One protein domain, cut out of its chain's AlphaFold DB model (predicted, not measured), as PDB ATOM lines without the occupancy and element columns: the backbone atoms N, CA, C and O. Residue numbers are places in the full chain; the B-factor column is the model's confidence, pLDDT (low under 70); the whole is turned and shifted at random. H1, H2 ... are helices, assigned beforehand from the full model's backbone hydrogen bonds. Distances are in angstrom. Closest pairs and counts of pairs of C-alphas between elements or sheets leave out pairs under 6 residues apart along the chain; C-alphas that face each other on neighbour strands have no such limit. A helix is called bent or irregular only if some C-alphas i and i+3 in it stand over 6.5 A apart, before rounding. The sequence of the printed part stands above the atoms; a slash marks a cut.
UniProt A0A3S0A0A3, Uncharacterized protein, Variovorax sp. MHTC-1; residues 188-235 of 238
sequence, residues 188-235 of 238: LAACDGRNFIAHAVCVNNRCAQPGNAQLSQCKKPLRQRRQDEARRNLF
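What this domain is: This is residues 188 to 235 of the 238 residues of an uncharacterized protein of Variovorax sp. MHTC-1 (UniProt A0A3S0A0A3). Two helices meet near their ends in an L: the last residues of H1 meet the early part of H2, and the far half of H2, residues 226 to 235, sticks out as a free arm. Before H1, residues 188 to 195 run alongside it on the side away from H2, and a loop of residues 208 to 215 makes the turn at the corner. The printed part has 48 residues with two named helices, H1 then H2, and no named strand; its class is all helix. It is only just loose, close to compact, with a radius of gyration of the C-alphas of 11.6 A, and it spans 36 by 24 by 14 A, the arm of H2 making much of the length.

How they stand to each other: H1, residues 196 to 207, touches H2, residues 216 to 235, with residues 203 to 207 alone, and H2 touches H1 with residues 218 to 222 alone. Their closest C-alphas, those of Cys 207 and Cys 218, are 5.3 A apart. Their lines stand about perpendicular, at 82 degrees. Each O i to N i+4 pair is within hydrogen-bond range in H1, and 13 of 16 are in H2.

Where its parts are: H1 begins at C-alpha 196 (66.384, 90.065, 93.555) and is 16.4 A long from first to last C-alpha. H2 begins at C-alpha 216 (56.917, 77.513, 107.273) and ends at C-alpha 235 (71.482, 63.740, 83.763), 30.9 A away. H2 is only just irregular: C-alphas 217 and 220 are 6.8 A apart, and its line is a rough one.

The domain as a whole: The two C-alphas farthest apart, those of Gly 193 and Phe 235, are 36.0 A apart. Without residues 226 to 235, the body spans 25 by 18 by 13 A. The link from H1 to H2 is short, with 8 residues, and the printed part has no cut. Mean pLDDT of the printed part is 93.3, and no printed residue is under 70.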
ATOM      1  N   LEU A 188      64.161  85.647 107.327       87.25
ATOM      2  CA  LEU A 188      64.181  86.226 105.983       87.25
ATOM      3  C   LEU A 188      64.410  87.743 105.966       87.25
ATOM      4  O   LEU A 188      64.940  88.254 104.989       87.25
ATOM      5  N   ALA A 189      64.131  88.452 107.059       90.38
ATOM      6  CA  ALA A 189      64.335  89.897 107.154       90.38
ATOM      7  C   ALA A 189      65.815  90.305 107.069       90.38
ATOM      8  O   ALA A 189      66.141  91.447 106.767       90.38
ATOM      9  N   ALA A 190      66.737  89.365 107.310       90.25
ATOM     10  CA  ALA A 190      68.167  89.565 107.076       90.25
ATOM     11  C   ALA A 190      68.548  89.534 105.580       90.25
ATOM     12  O   ALA A 190      69.661  89.925 105.216       90.25
ATOM     13  N   CYS A 191      67.655  89.028 104.727       94.94
ATOM     14  CA  CYS A 191      67.820  89.007 103.280       94.94
ATOM     15  C   CYS A 191      67.184  90.229 102.599       94.94
ATOM     16  O   CYS A 191      67.548  90.512 101.456       94.94
ATOM     17  N   ASP A 192      66.313  90.969 103.293       94.25
ATOM     18  CA  ASP A 192      65.698  92.200 102.791       94.25
ATOM     19  C   ASP A 192      66.751  93.269 102.449       94.25
ATOM     20  O   ASP A 192      67.810  93.365 103.074       94.25
ATOM     21  N   GLY A 193      66.466  94.081 101.427       94.50
ATOM     22  CA  GLY A 193      67.367  95.136 100.940       94.50
ATOM     23  C   GLY A 193      68.472  94.657  99.990       94.50
ATOM     24  O   GLY A 193      69.302  95.457  99.563       94.50
ATOM     25  N   ARG A 194      68.495  93.367  99.635       94.31
ATOM     26  CA  ARG A 194      69.368  92.822  98.583       94.31
ATOM     27  C   ARG A 194      68.649  92.840  97.229       94.31
ATOM     28  O   ARG A 194      67.435  92.672  97.173       94.31
ATOM     29  N   ASN A 195      69.401  92.962  96.129       96.75
ATOM     30  CA  ASN A 195      68.869  92.780  94.768       96.75
ATOM     31  C   ASN A 195      68.171  91.418  94.627       96.75
ATOM     32  O   ASN A 195      68.571  90.470  95.299       96.75
ATOM     33  N   PHE A 196      67.201  91.283  93.715       95.69
ATOM     34  CA  PHE A 196      66.384  90.065  93.555       95.69
ATOM     35  C   PHE A 196      67.206  88.760  93.531       95.69
ATOM     36  O   PHE A 196      66.892  87.811  94.250       95.69
ATOM     37  N   ILE A 197      68.317  88.742  92.784       94.31
ATOM     38  CA  ILE A 197      69.220  87.583  92.693       94.31
ATOM     39  C   ILE A 197      69.895  87.303  94.046       94.31
ATOM     40  O   ILE A 197      69.880  86.179  94.546       94.31
ATOM     41  N   ALA A 198      70.461  88.333  94.680       94.19
ATOM     42  CA  ALA A 198      71.148  88.207  95.965       94.19
ATOM     43  C   ALA A 198      70.186  87.872  97.119       94.19
ATOM     44  O   ALA A 198      70.567  87.163  98.054       94.19
ATOM     45  N   HIS A 199      68.941  88.346  97.045       95.56
ATOM     46  CA  HIS A 199      67.863  87.973  97.950       95.56
ATOM     47  C   HIS A 199      67.547  86.479  97.808       95.56
ATOM     48  O   HIS A 199      67.610  85.755  98.800       95.56
ATOM     49  N   ALA A 200      67.317  85.984  96.587       93.25
ATOM     50  CA  ALA A 200      67.033  84.568  96.343       93.25
ATOM     51  C   ALA A 200      68.151  83.649  96.870       93.25
ATOM     52  O   ALA A 200      67.870  82.688  97.587       93.25
ATOM     53  N   VAL A 201      69.419  83.980  96.596       94.44
ATOM     54  CA  VAL A 201      70.579  83.226  97.108       94.44
ATOM     55  C   VAL A 201      70.641  83.262  98.641       94.44
ATOM     56  O   VAL A 201      70.870  82.230  99.274       94.44
ATOM     57  N   CYS A 202      70.400  84.425  99.255       96.31
ATOM     58  CA  CYS A 202      70.377  84.573 100.713       96.31
ATOM     59  C   CYS A 202      69.298  83.697 101.362       96.31
ATOM     60  O   CYS A 202      69.600  82.949 102.296       96.31
ATOM     61  N   VAL A 203      68.067  83.744 100.839       95.12
ATOM     62  CA  VAL A 203      66.941  82.939 101.332       95.12
ATOM     63  C   VAL A 203      67.249  81.450 101.207       95.12
ATOM     64  O   VAL A 203      67.061  80.706 102.168       95.12
ATOM     65  N   ASN A 204      67.787  81.018 100.064       94.81
ATOM     66  CA  ASN A 204      68.093  79.608  99.834       94.81
ATOM     67  C   ASN A 204      69.164  79.090 100.813       94.81
ATOM     68  O   ASN A 204      68.991  78.034 101.419       94.81
ATOM     69  N   ASN A 205      70.226  79.870 101.045       94.75
ATOM     70  CA  ASN A 205      71.281  79.523 102.004       94.75
ATOM     71  C   ASN A 205      70.783  79.520 103.455       94.75
ATOM     72  O   ASN A 205      71.143  78.630 104.226       94.75
ATOM     73  N   ARG A 206      69.934  80.480 103.840       94.75
ATOM     74  CA  ARG A 206      69.321  80.519 105.178       94.75
ATOM     75  C   ARG A 206      68.415  79.319 105.414       94.75
ATOM     76  O   ARG A 206      68.527  78.688 106.461       94.75
ATOM     77  N   CYS A 207      67.565  78.992 104.444       95.88
ATOM     78  CA  CYS A 207      66.643  77.862 104.526       95.88
ATOM     79  C   CYS A 207      67.336  76.496 104.425       95.88
ATOM     80  O   CYS A 207      66.767  75.503 104.867       95.88
ATOM     81  N   ALA A 208      68.558  76.436 103.890       94.50
ATOM     82  CA  ALA A 208      69.377  75.227 103.886       94.50
ATOM     83  C   ALA A 208      69.950  74.868 105.268       94.50
ATOM     84  O   ALA A 208      70.399  73.741 105.461       94.50
ATOM     85  N   GLN A 209      69.964  75.802 106.226       94.81
ATOM     86  CA  GLN A 209      70.455  75.522 107.575       94.81
ATOM     87  C   GLN A 209      69.442  74.661 108.347       94.81
ATOM     88  O   GLN A 209      68.249  74.982 108.336       94.81
ATOM     89  N   PRO A 210      69.886  73.621 109.080       91.81
ATOM     90  CA  PRO A 210      68.990  72.670 109.741       91.81
ATOM     91  C   PRO A 210      68.043  73.342 110.747       91.81
ATOM     92  O   PRO A 210      66.868  72.995 110.804       91.81
ATOM     93  N   GLY A 211      68.509  74.375 111.460       92.62
ATOM     94  CA  GLY A 211      67.678  75.133 112.406       92.62
ATOM     95  C   GLY A 211      66.564  75.968 111.760       92.62
ATOM     96  O   GLY A 211      65.558  76.243 112.402       92.62
ATOM     97  N   ASN A 212      66.700  76.339 110.481       93.44
ATOM     98  CA  ASN A 212      65.712  77.158 109.768       93.44
ATOM     99  C   ASN A 212      64.819  76.329 108.832       93.44
ATOM    100  O   ASN A 212      63.777  76.814 108.392       93.44
ATOM    101  N   ALA A 213      65.204  75.089 108.518       92.69
ATOM    102  CA  ALA A 213      64.493  74.238 107.565       92.69
ATOM    103  C   ALA A 213      63.044  73.927 107.988       92.69
ATOM    104  O   ALA A 213      62.186  73.692 107.136       92.69
ATOM    105  N   GLN A 214      62.760  73.957 109.293       94.25
ATOM    106  CA  GLN A 214      61.422  73.705 109.836       94.25
ATOM    107  C   GLN A 214      60.473  74.908 109.726       94.25
ATOM    108  O   GLN A 214      59.259  74.755 109.879       94.25
ATOM    109  N   LEU A 215      60.988  76.102 109.422       94.31
ATOM    110  CA  LEU A 215      60.164  77.299 109.305       94.31
ATOM    111  C   LEU A 215      59.220  77.187 108.109       94.31
ATOM    112  O   LEU A 215      59.618  76.828 106.998       94.31
ATOM    113  N   SER A 216      57.956  77.561 108.312       94.69
ATOM    114  CA  SER A 216      56.917  77.513 107.273       94.69
ATOM    115  C   SER A 216      57.308  78.290 106.010       94.69
ATOM    116  O   SER A 216      57.029  77.842 104.897       94.69
ATOM    117  N   GLN A 217      58.031  79.400 106.175       93.44
ATOM    118  CA  GLN A 217      58.527  80.241 105.086       93.44
ATOM    119  C   GLN A 217      59.601  79.545 104.227       93.44
ATOM    120  O   GLN A 217      59.716  79.828 103.036       93.44
ATOM    121  N   CYS A 218      60.342  78.584 104.791       95.94
ATOM    122  CA  CYS A 218      61.398  77.844 104.098       95.94
ATOM    123  C   CYS A 218      60.902  76.601 103.342       95.94
ATOM    124  O   CYS A 218      61.631  76.068 102.502       95.94
ATOM    125  N   LYS A 219      59.650  76.168 103.551       94.88
ATOM    126  CA  LYS A 219      59.090  74.987 102.867       94.88
ATOM    127  C   LYS A 219      59.047  75.146 101.343       94.88
ATOM    128  O   LYS A 219      59.393  74.207 100.627       94.88
ATOM    129  N   LYS A 220      58.651  76.323 100.837       93.88
ATOM    130  CA  LYS A 220      58.577  76.593  99.387       93.88
ATOM    131  C   LYS A 220      59.971  76.597  98.723       93.88
ATOM    132  O   LYS A 220      60.149  75.806  97.797       93.88
ATOM    133  N   PRO A 221      60.970  77.374  99.201       93.19
ATOM    134  CA  PRO A 221      62.329  77.344  98.651       93.19
ATOM    135  C   PRO A 221      62.970  75.952  98.674       93.19
ATOM    136  O   PRO A 221      63.574  75.534  97.691       93.19
ATOM    137  N   LEU A 222      62.795  75.197  99.765       94.75
ATOM    138  CA  LEU A 222      63.352  73.847  99.876       94.75
ATOM    139  C   LEU A 222      62.698  72.857  98.907       94.75
ATOM    140  O   LEU A 222      63.394  72.001  98.362       94.75
ATOM    141  N   ARG A 223      61.382  72.962  98.673       95.00
ATOM    142  CA  ARG A 223      60.693  72.134  97.672       95.00
ATOM    143  C   ARG A 223      61.196  72.452  96.264       95.00
ATOM    144  O   ARG A 223      61.498  71.519  95.526       95.00
ATOM    145  N   GLN A 224      61.341  73.736  95.931       94.75
ATOM    146  CA  GLN A 224      61.896  74.169  94.646       94.75
ATOM    147  C   GLN A 224      63.317  73.630  94.451       94.75
ATOM    148  O   GLN A 224      63.610  73.013  93.433       94.75
ATOM    149  N   ARG A 225      64.179  73.768  95.464       93.06
ATOM    150  CA  ARG A 225      65.557  73.268  95.406       93.06
ATOM    151  C   ARG A 225      65.621  71.759  95.169       93.06
ATOM    152  O   ARG A 225      66.406  71.325  94.336       93.06
ATOM    153  N   ARG A 226      64.784  70.968  95.853       94.56
ATOM    154  CA  ARG A 226      64.710  69.512  95.620       94.56
ATOM    155  C   ARG A 226      64.274  69.178  94.196       94.56
ATOM    156  O   ARG A 226      64.782  68.224  93.624       94.56
ATOM    157  N   GLN A 227      63.352  69.951  93.619       95.44
ATOM    158  CA  GLN A 227      62.942  69.770  92.225       95.44
ATOM    159  C   GLN A 227      64.072  70.114  91.250       95.44
ATOM    160  O   GLN A 227      64.304  69.364  90.306       95.44
ATOM    161  N   ASP A 228      64.802  71.202  91.489       93.12
ATOM    162  CA  ASP A 228      65.947  71.589  90.659       93.12
ATOM    163  C   ASP A 228      67.086  70.563  90.755       93.12
ATOM    164  O   ASP A 228      67.731  70.244  89.757       93.12
ATOM    165  N   GLU A 229      67.315  70.008  91.944       92.19
ATOM    166  CA  GLU A 229      68.293  68.948  92.180       92.19
ATOM    167  C   GLU A 229      67.874  67.631  91.516       92.19
ATOM    168  O   GLU A 229      68.687  67.016  90.832       92.19
ATOM    169  N   ALA A 230      66.592  67.259  91.590       92.88
ATOM    170  CA  ALA A 230      66.055  66.121  90.846       92.88
ATOM    171  C   ALA A 230      66.241  66.297  89.328       92.88
ATOM    172  O   ALA A 230      66.686  65.371  88.657       92.88
ATOM    173  N   ARG A 231      65.993  67.501  88.788       95.19
ATOM    174  CA  ARG A 231      66.233  67.804  87.366       95.19
ATOM    175  C   ARG A 231      67.703  67.681  86.977       95.19
ATOM    176  O   ARG A 231      67.991  67.213  85.885       95.19
ATOM    177  N   ARG A 232      68.630  68.094  87.847       92.38
ATOM    178  CA  ARG A 232      70.077  67.961  87.602       92.38
ATOM    179  C   ARG A 232      70.551  66.512  87.704       92.38
ATOM    180  O   ARG A 232      71.387  66.106  86.906       92.38
ATOM    181  N   ASN A 233      70.000  65.739  88.639       81.50
ATOM    182  CA  ASN A 233      70.377  64.341  88.850       81.50
ATOM    183  C   ASN A 233      69.842  63.395  87.768       81.50
ATOM    184  O   ASN A 233      70.442  62.348  87.552       81.50
ATOM    185  N   LEU A 234      68.784  63.767  87.034       87.38
ATOM    186  CA  LEU A 234      68.333  63.005  85.860       87.38
ATOM    187  C   LEU A 234      69.427  62.854  84.791       87.38
ATOM    188  O   LEU A 234      69.436  61.866  84.067       87.38
ATOM    189  N   PHE A 235      70.373  63.793  84.718       79.75
ATOM    190  CA  PHE A 235      71.482  63.740  83.763       79.75
ATOM    191  C   PHE A 235      72.682  62.906  84.245       79.75
ATOM    192  O   PHE A 235      73.653  62.793  83.509       79.75
TER     193      PHE A 235